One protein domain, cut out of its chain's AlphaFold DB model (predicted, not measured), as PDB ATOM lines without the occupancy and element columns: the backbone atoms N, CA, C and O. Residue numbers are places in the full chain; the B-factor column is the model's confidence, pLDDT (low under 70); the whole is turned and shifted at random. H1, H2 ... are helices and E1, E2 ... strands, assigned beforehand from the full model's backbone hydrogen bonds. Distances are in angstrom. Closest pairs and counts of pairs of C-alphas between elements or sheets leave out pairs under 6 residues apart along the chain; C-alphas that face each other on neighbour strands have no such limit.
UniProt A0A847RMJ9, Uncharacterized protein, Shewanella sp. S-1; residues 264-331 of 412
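This is residues 264 to 331 of the 412 residues of an uncharacterized protein of Shewanella sp. S-1 (UniProt A0A847RMJ9). With little regular structure, this small domain has one long helix, H1, lying along its length, with the hairpin of E1 and E2 over the helix's middle, E2 nearer to it. A long loop, residues 278 to 308, runs out to Asp 284 at one end and folds back past E2 to Ser 301 at the other. The printed part has 68 residues, 27 of them in named elements in the order E1, E2, H1; the sheet is antiparallel and the class mixed. The whole is compact, with a radius of gyration of the C-alphas of 12.4 A, yet elongated, spanning 35 by 22 by 20 A.

E1 is residues 265 to 268, beginning at C-alpha 265 (49.212, -30.727, 4.841), and E2 is residues 274 to 277. H1, residues 309 to 327, is 27.2 A long and ends at C-alpha 327 (49.896, -13.609, -2.133).

E1 and E2 form an antiparallel hairpin at 152 degrees, with N 268 and O 274 2.8 A apart, within hydrogen-bond range. Residues 274 to 275 of E2 also pair antiparallel with residues 296 to 297. The closest C-alphas of E2 and H1, those of His 277 and Leu 319, are 7.3 A apart; E1 and H1 are apart. In H1 every O i to N i+4 pair is within hydrogen-bond range.

The printed part has no cut. The link from E2 to H1 is long, 31 residues. Confidence is under 70 at residues 269 to 272, 279 to 295 and 325 to 331.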
ATOM      1  N   GLU A 264      53.361 -30.093   2.374       74.75
ATOM      2  CA  GLU A 264      52.807 -30.800   3.528       74.75
ATOM      3  C   GLU A 264      51.464 -30.205   3.978       74.75
ATOM      4  O   GLU A 264      51.311 -28.994   4.156       74.75
ATOM      5  N   SER A 265      50.498 -31.080   4.243       79.25
ATOM      6  CA  SER A 265      49.212 -30.727   4.841       79.25
ATOM      7  C   SER A 265      48.786 -31.809   5.819       79.25
ATOM      8  O   SER A 265      48.986 -32.993   5.540       79.25
ATOM      9  N   ARG A 266      48.130 -31.429   6.916       78.06
ATOM     10  CA  ARG A 266      47.529 -32.377   7.862       78.06
ATOM     11  C   ARG A 266      46.022 -32.181   7.972       78.06
ATOM     12  O   ARG A 266      45.523 -31.064   7.859       78.06
ATOM     13  N   ILE A 267      45.321 -33.274   8.237       77.25
ATOM     14  CA  ILE A 267      43.904 -33.270   8.600       77.25
ATOM     15  C   ILE A 267      43.797 -33.046  10.118       77.25
ATOM     16  O   ILE A 267      44.587 -33.602  10.882       77.25
ATOM     17  N   VAL A 268      42.851 -32.215  10.559       72.25
ATOM     18  CA  VAL A 268      42.671 -31.808  11.964       72.25
ATOM     19  C   VAL A 268      41.193 -31.736  12.377       72.25
ATOM     20  O   VAL A 268      40.285 -31.576  11.559       72.25
ATOM     21  N   GLY A 269      40.951 -31.852  13.688       69.69
ATOM     22  CA  GLY A 269      39.618 -31.866  14.301       69.69
ATOM     23  C   GLY A 269      39.091 -33.275  14.604       69.69
ATOM     24  O   GLY A 269      39.572 -34.267  14.063       69.69
ATOM     25  N   ARG A 270      38.077 -33.361  15.479       57.09
ATOM     26  CA  ARG A 270      37.607 -34.606  16.135       57.09
ATOM     27  C   ARG A 270      37.074 -35.713  15.208       57.09
ATOM     28  O   ARG A 270      36.913 -36.836  15.662       57.09
ATOM     29  N   ALA A 271      36.801 -35.387  13.946       61.91
ATOM     30  CA  ALA A 271      36.370 -36.311  12.892       61.91
ATOM     31  C   ALA A 271      37.122 -36.048  11.568       61.91
ATOM     32  O   ALA A 271      36.584 -36.263  10.486       61.91
ATOM     33  N   GLY A 272      38.331 -35.474  11.646       67.94
ATOM     34  CA  GLY A 272      39.119 -35.085  10.473       67.94
ATOM     35  C   GLY A 272      38.418 -34.085   9.546       67.94
ATOM     36  O   GLY A 272      38.539 -34.174   8.330       67.94
ATOM     37  N   GLY A 273      37.634 -33.164  10.115       76.62
ATOM     38  CA  GLY A 273      36.750 -32.274   9.358       76.62
ATOM     39  C   GLY A 273      37.412 -31.042   8.735       76.62
ATOM     40  O   GLY A 273      36.719 -30.309   8.040       76.62
ATOM     41  N   HIS A 274      38.702 -30.785   8.978       80.00
ATOM     42  CA  HIS A 274      39.424 -29.624   8.440       80.00
ATOM     43  C   HIS A 274      40.817 -30.002   7.926       80.00
ATOM     44  O   HIS A 274      41.451 -30.908   8.470       80.00
ATOM     45  N   ILE A 275      41.320 -29.266   6.934       80.00
ATOM     46  CA  ILE A 275      42.706 -29.349   6.457       80.00
ATOM     47  C   ILE A 275      43.527 -28.144   6.943       80.00
ATOM     48  O   ILE A 275      43.014 -27.031   7.078       80.00
ATOM     49  N   GLN A 276      44.812 -28.375   7.212       81.31
ATOM     50  CA  GLN A 276      45.797 -27.358   7.578       81.31
ATOM     51  C   GLN A 276      47.068 -27.563   6.746       81.31
ATOM     52  O   GLN A 276      47.803 -28.532   6.949       81.31
ATOM     53  N   HIS A 277      47.326 -26.641   5.818       80.69
ATOM     54  CA  HIS A 277      48.532 -26.618   4.981       80.69
ATOM     55  C   HIS A 277      49.734 -26.023   5.732       80.69
ATOM     56  O   HIS A 277      49.575 -25.210   6.649       80.69
ATOM     57  N   ARG A 278      50.949 -26.423   5.344       74.88
ATOM     58  CA  ARG A 278      52.214 -25.836   5.809       74.88
ATOM     59  C   ARG A 278      52.566 -24.625   4.945       74.88
ATOM     60  O   ARG A 278      52.511 -24.720   3.721       74.88
ATOM     61  N   VAL A 279      52.962 -23.504   5.558       67.94
ATOM     62  CA  VAL A 279      53.461 -22.335   4.811       67.94
ATOM     63  C   VAL A 279      54.744 -22.749   4.088       67.94
ATOM     64  O   VAL A 279      55.699 -23.168   4.754       67.94
ATOM     65  N   PRO A 280      54.807 -22.663   2.748       65.12
ATOM     66  CA  PRO A 280      55.984 -23.109   2.019       65.12
ATOM     67  C   PRO A 280      57.214 -22.246   2.298       65.12
ATOM     68  O   PRO A 280      57.119 -21.030   2.444       65.12
ATOM     69  N   LYS A 281      58.393 -22.877   2.313       61.34
ATOM     70  CA  LYS A 281      59.655 -22.223   2.695       61.34
ATOM     71  C   LYS A 281      60.179 -21.168   1.708       61.34
ATOM     72  O   LYS A 281      61.087 -20.440   2.071       61.34
ATOM     73  N   PHE A 282      59.642 -21.097   0.486       61.31
ATOM     74  CA  PHE A 282      60.056 -20.123  -0.538       61.31
ATOM     75  C   PHE A 282      59.356 -18.758  -0.406       61.31
ATOM     76  O   PHE A 282      59.686 -17.829  -1.137       61.31
ATOM     77  N   LEU A 283      58.348 -18.631   0.466       59.44
ATOM     78  CA  LEU A 283      57.905 -17.312   0.902       59.44
ATOM     79  C   LEU A 283      58.891 -16.844   1.971       59.44
ATOM     80  O   LEU A 283      58.854 -17.375   3.080       59.44
ATOM     81  N   ASP A 284      59.720 -15.850   1.645       55.41
ATOM     82  CA  ASP A 284      60.667 -15.205   2.566       55.41
ATOM     83  C   ASP A 284      59.920 -14.438   3.675       55.41
ATOM     84  O   ASP A 284      59.761 -13.216   3.666       55.41
ATOM     85  N   ARG A 285      59.369 -15.202   4.618       58.53
ATOM     86  CA  ARG A 285      58.556 -14.767   5.754       58.53
ATOM     87  C   ARG A 285      59.002 -15.531   7.002       58.53
ATOM     88  O   ARG A 285      59.333 -16.709   6.893       58.53
ATOM     89  N   PRO A 286      58.898 -14.944   8.207       52.62
ATOM     90  CA  PRO A 286      59.226 -15.639   9.462       52.62
ATOM     91  C   PRO A 286      58.326 -16.856   9.759       52.62
ATOM     92  O   PRO A 286      58.609 -17.631  10.664       52.62
ATOM     93  N   GLU A 287      57.243 -17.038   9.000       54.09
ATOM     94  CA  GLU A 287      56.306 -18.165   9.093       54.09
ATOM     95  C   GLU A 287      56.712 -19.365   8.210       54.09
ATOM     96  O   GLU A 287      56.078 -20.420   8.278       54.09
ATOM     97  N   ALA A 288      57.760 -19.224   7.387       54.72
ATOM     98  CA  ALA A 288      58.268 -20.238   6.462       54.72
ATOM     99  C   ALA A 288      58.481 -21.604   7.139       54.72
ATOM    100  O   ALA A 288      59.251 -21.751   8.086       54.72
ATOM    101  N   GLY A 289      57.804 -22.644   6.644       54.78
ATOM    102  CA  GLY A 289      57.880 -23.985   7.223       54.78
ATOM    103  C   GLY A 289      57.092 -24.176   8.525       54.78
ATOM    104  O   GLY A 289      57.197 -25.247   9.125       54.78
ATOM    105  N   THR A 290      56.265 -23.220   8.951       57.25
ATOM    106  CA  THR A 290      55.295 -23.411  10.043       57.25
ATOM    107  C   THR A 290      53.969 -23.947   9.492       57.25
ATOM    108  O   THR A 290      53.565 -23.622   8.374       57.25
ATOM    109  N   LEU A 291      53.245 -24.756  10.271       54.69
ATOM    110  CA  LEU A 291      51.857 -25.146   9.976       54.69
ATOM    111  C   LEU A 291      50.887 -23.978  10.255       54.69
ATOM    112  O   LEU A 291      50.057 -24.030  11.156       54.69
ATOM    113  N   MET A 292      51.009 -22.906   9.473       55.91
ATOM    114  CA  MET A 292      50.169 -21.700   9.509       55.91
ATOM    115  C   MET A 292      49.107 -21.763   8.395       55.91
ATOM    116  O   MET A 292      49.132 -21.023   7.412       55.91
ATOM    117  N   GLY A 293      48.186 -22.719   8.529       53.56
ATOM    118  CA  GLY A 293      47.097 -22.954   7.581       53.56
ATOM    119  C   GLY A 293      45.772 -22.357   8.055       53.56
ATOM    120  O   GLY A 293      45.403 -22.504   9.221       53.56
ATOM    121  N   SER A 294      45.023 -21.744   7.136       55.34
ATOM    122  CA  SER A 294      43.597 -21.471   7.338       55.34
ATOM    123  C   SER A 294      42.859 -22.790   7.578       55.34
ATOM    124  O   SER A 294      43.020 -23.709   6.776       55.34
ATOM    125  N   TRP A 295      42.044 -22.877   8.632       66.88
ATOM    126  CA  TRP A 295      41.250 -24.068   8.953       66.88
ATOM    127  C   TRP A 295      40.107 -24.216   7.948       66.88
ATOM    128  O   TRP A 295      39.003 -23.725   8.174       66.88
ATOM    129  N   ARG A 296      40.378 -24.855   6.809       71.31
ATOM    130  CA  ARG A 296      39.383 -25.022   5.747       71.31
ATOM    131  C   ARG A 296      38.614 -26.327   5.946       71.31
ATOM    132  O   ARG A 296      39.257 -27.358   6.161       71.31
ATOM    133  N   PRO A 297      37.270 -26.308   5.928       79.25
ATOM    134  CA  PRO A 297      36.475 -27.509   6.137       79.25
ATOM    135  C   PRO A 297      36.644 -28.471   4.958       79.25
ATOM    136  O   PRO A 297      36.552 -28.075   3.797       79.25
ATOM    137  N   ILE A 298      36.864 -29.746   5.265       82.94
ATOM    138  CA  ILE A 298      36.857 -30.831   4.282       82.94
ATOM    139  C   ILE A 298      35.384 -31.171   3.979       82.94
ATOM    140  O   ILE A 298      34.633 -31.441   4.934       82.94
ATOM    141  N   PRO A 299      34.959 -31.162   2.696       83.12
ATOM    142  CA  PRO A 299      33.612 -31.553   2.280       83.12
ATOM    143  C   PRO A 299      33.222 -32.923   2.826       83.12
ATOM    144  O   PRO A 299      34.049 -33.831   2.891       83.12
ATOM    145  N   GLU A 300      31.963 -33.096   3.223       79.06
ATOM    146  CA  GLU A 300      31.543 -34.302   3.955       79.06
ATOM    147  C   GLU A 300      31.672 -35.570   3.094       79.06
ATOM    148  O   GLU A 300      32.083 -36.611   3.597       79.06
ATOM    149  N   SER A 301      31.471 -35.436   1.778       82.75
ATOM    150  CA  SER A 301      31.703 -36.457   0.743       82.75
ATOM    151  C   SER A 301      33.167 -36.895   0.568       82.75
ATOM    152  O   SER A 301      33.418 -37.900  -0.102       82.75
ATOM    153  N   LEU A 302      34.120 -36.153   1.144       82.31
ATOM    154  CA  LEU A 302      35.567 -36.393   1.081       82.31
ATOM    155  C   LEU A 302      36.187 -36.711   2.454       82.31
ATOM    156  O   LEU A 302      37.373 -37.036   2.535       82.31
ATOM    157  N   ARG A 303      35.419 -36.649   3.552       79.38
ATOM    158  CA  ARG A 303      35.915 -37.062   4.876       79.38
ATOM    159  C   ARG A 303      36.140 -38.573   4.902       79.38
ATOM    160  O   ARG A 303      35.389 -39.337   4.307       79.38
ATOM    161  N   GLY A 304      37.214 -39.009   5.557       77.75
ATOM    162  CA  GLY A 304      37.657 -40.410   5.554       77.75
ATOM    163  C   GLY A 304      38.349 -40.858   4.257       77.75
ATOM    164  O   GLY A 304      39.297 -41.632   4.331       77.75
ATOM    165  N   LYS A 305      37.985 -40.306   3.092       83.62
ATOM    166  CA  LYS A 305      38.578 -40.618   1.776       83.62
ATOM    167  C   LYS A 305      39.971 -39.999   1.533       83.62
ATOM    168  O   LYS A 305      40.271 -39.589   0.417       83.62
ATOM    169  N   LYS A 306      40.834 -39.900   2.550       78.69
ATOM    170  CA  LYS A 306      42.136 -39.196   2.462       78.69
ATOM    171  C   LYS A 306      43.001 -39.652   1.276       78.69
ATOM    172  O   LYS A 306      43.746 -38.849   0.722       78.69
ATOM    173  N   ASP A 307      42.913 -40.929   0.926       81.00
ATOM    174  CA  ASP A 307      43.768 -41.570  -0.071       81.00
ATOM    175  C   ASP A 307      43.028 -41.808  -1.414       81.00
ATOM    176  O   ASP A 307      43.483 -42.595  -2.239       81.00
ATOM    177  N   SER A 308      41.889 -41.129  -1.655       85.75
ATOM    178  CA  SER A 308      41.207 -41.131  -2.960       85.75
ATOM    179  C   SER A 308      41.734 -40.038  -3.897       85.75
ATOM    180  O   SER A 308      42.144 -38.957  -3.462       85.75
ATOM    181  N   ALA A 309      41.651 -40.286  -5.208       87.38
ATOM    182  CA  ALA A 309      41.988 -39.291  -6.228       87.38
ATOM    183  C   ALA A 309      41.132 -38.013  -6.100       87.38
ATOM    184  O   ALA A 309      41.660 -36.912  -6.241       87.38
ATOM    185  N   GLU A 310      39.847 -38.151  -5.738       85.38
ATOM    186  CA  GLU A 310      38.936 -37.024  -5.476       85.38
ATOM    187  C   GLU A 310      39.487 -36.098  -4.374       85.38
ATOM    188  O   GLU A 310      39.432 -34.873  -4.490       85.38
ATOM    189  N   PHE A 311      40.033 -36.676  -3.294       85.62
ATOM    190  CA  PHE A 311      40.617 -35.914  -2.191       85.62
ATOM    191  C   PHE A 311      41.948 -35.271  -2.591       85.62
ATOM    192  O   PHE A 311      42.223 -34.141  -2.185       85.62
ATOM    193  N   GLU A 312      42.775 -35.945  -3.397       84.38
ATOM    194  CA  GLU A 312      44.038 -35.371  -3.871       84.38
ATOM    195  C   GLU A 312      43.814 -34.206  -4.852       84.38
ATOM    196  O   GLU A 312      44.494 -33.181  -4.756       84.38
ATOM    197  N   GLU A 313      42.841 -34.319  -5.759       87.81
ATOM    198  CA  GLU A 313      42.439 -33.243  -6.670       87.81
ATOM    199  C   GLU A 313      41.837 -32.055  -5.907       87.81
ATOM    200  O   GLU A 313      42.301 -30.920  -6.064       87.81
ATOM    201  N   TRP A 314      40.893 -32.311  -4.993       89.12
ATOM    202  CA  TRP A 314      40.346 -31.283  -4.106       89.12
ATOM    203  C   TRP A 314      41.444 -30.587  -3.286       89.12
ATOM    204  O   TRP A 314      41.483 -29.357  -3.212       89.12
ATOM    205  N   ARG A 315      42.398 -31.348  -2.728       84.06
ATOM    206  CA  ARG A 315      43.551 -30.808  -1.990       84.06
ATOM    207  C   ARG A 315      44.418 -29.916  -2.878       84.06
ATOM    208  O   ARG A 315      44.826 -28.853  -2.415       84.06
ATOM    209  N   LYS A 316      44.693 -30.300  -4.132       85.75
ATOM    210  CA  LYS A 316      45.439 -29.469  -5.099       85.75
ATOM    211  C   LYS A 316      44.698 -28.161  -5.396       85.75
ATOM    212  O   LYS A 316      45.324 -27.098  -5.403       85.75
ATOM    213  N   GLN A 317      43.378 -28.218  -5.580       85.38
ATOM    214  CA  GLN A 317      42.540 -27.041  -5.828       85.38
ATOM    215  C   GLN A 317      42.512 -26.089  -4.618       85.38
ATOM    216  O   GLN A 317      42.742 -24.886  -4.775       85.38
ATOM    217  N   ASP A 318      42.283 -26.613  -3.410       84.81
ATOM    218  CA  ASP A 318      42.242 -25.826  -2.173       84.81
ATOM    219  C   ASP A 318      43.602 -25.208  -1.828       84.81
ATOM    220  O   ASP A 318      43.695 -24.022  -1.512       84.81
ATOM    221  N   LEU A 319      44.682 -25.976  -1.975       82.25
ATOM    222  CA  LEU A 319      46.050 -25.490  -1.819       82.25
ATOM    223  C   LEU A 319      46.374 -24.379  -2.833       82.25
ATOM    224  O   LEU A 319      46.973 -23.361  -2.477       82.25
ATOM    225  N   GLY A 320      45.912 -24.522  -4.080       81.31
ATOM    226  CA  GLY A 320      45.988 -23.476  -5.101       81.31
ATOM    227  C   GLY A 320      45.221 -22.203  -4.719       81.31
ATOM    228  O   GLY A 320      45.707 -21.096  -4.972       81.31
ATOM    229  N   GLN A 321      44.062 -22.322  -4.058       79.56
ATOM    230  CA  GLN A 321      43.380 -21.167  -3.468       79.56
ATOM    231  C   GLN A 321      44.178 -20.566  -2.306       79.56
ATOM    232  O   GLN A 321      44.385 -19.356  -2.294       79.56
ATOM    233  N   TYR A 322      44.653 -21.382  -1.358       79.50
ATOM    234  CA  TYR A 322      45.428 -20.956  -0.186       79.50
ATOM    235  C   TYR A 322      46.692 -20.172  -0.577       79.50
ATOM    236  O   TYR A 322      46.977 -19.139   0.027       79.50
ATOM    237  N   LEU A 323      47.393 -20.572  -1.642       76.81
ATOM    238  CA  LEU A 323      48.566 -19.853  -2.156       76.81
ATOM    239  C   LEU A 323      48.211 -18.504  -2.800       76.81
ATOM    240  O   LEU A 323      48.880 -17.506  -2.532       76.81
ATOM    241  N   LYS A 324      47.118 -18.424  -3.577       76.69
ATOM    242  CA  LYS A 324      46.564 -17.130  -4.036       76.69
ATOM    243  C   LYS A 324      46.196 -16.238  -2.836       76.69
ATOM    244  O   LYS A 324      46.455 -15.039  -2.853       76.69
ATOM    245  N   SER A 325      45.675 -16.860  -1.778       68.69
ATOM    246  CA  SER A 325      45.305 -16.271  -0.484       68.69
ATOM    247  C   SER A 325      46.493 -15.734   0.331       68.69
ATOM    248  O   SER A 325      46.336 -14.748   1.042       68.69
ATOM    249  N   LEU A 326      47.682 -16.343   0.220       69.12
ATOM    250  CA  LEU A 326      48.914 -15.843   0.850       69.12
ATOM    251  C   LEU A 326      49.550 -14.684   0.069       69.12
ATOM    252  O   LEU A 326      50.252 -13.860   0.665       69.12
ATOM    253  N   ASN A 327      49.341 -14.637  -1.250       61.84
ATOM    254  CA  ASN A 327      49.896 -13.609  -2.133       61.84
ATOM    255  C   ASN A 327      49.101 -12.296  -2.087       61.84
ATOM    256  O   ASN A 327      49.699 -11.224  -2.190       61.84
ATOM    257  N   SER A 328      47.782 -12.343  -1.873       55.44
ATOM    258  CA  SER A 328      47.037 -11.151  -1.463       55.44
ATOM    259  C   SER A 328      47.333 -10.832   0.010       55.44
ATOM    260  O   SER A 328      47.347 -11.708   0.869       55.44
ATOM    261  N   LYS A 329      47.552  -9.553   0.347       45.06
ATOM    262  CA  LYS A 329      47.860  -9.104   1.727       45.06
ATOM    263  C   LYS A 329      46.648  -9.161   2.689       45.06
ATOM    264  O   LYS A 329      46.614  -8.433   3.673       45.06
ATOM    265  N   VAL A 330      45.623  -9.956   2.375       41.50
ATOM    266  CA  VAL A 330      44.250  -9.784   2.889       41.50
ATOM    267  C   VAL A 330      43.857 -10.842   3.928       41.50
ATOM    268  O   VAL A 330      43.060 -10.562   4.824       41.50
ATOM    269  N   LEU A 331      44.417 -12.054   3.874       43.34
ATOM    270  CA  LEU A 331      43.924 -13.179   4.680       43.34
ATOM    271  C   LEU A 331      44.569 -13.329   6.065       43.34
ATOM    272  O   LEU A 331      45.091 -14.375   6.436       43.34
TER     273      LEU A 331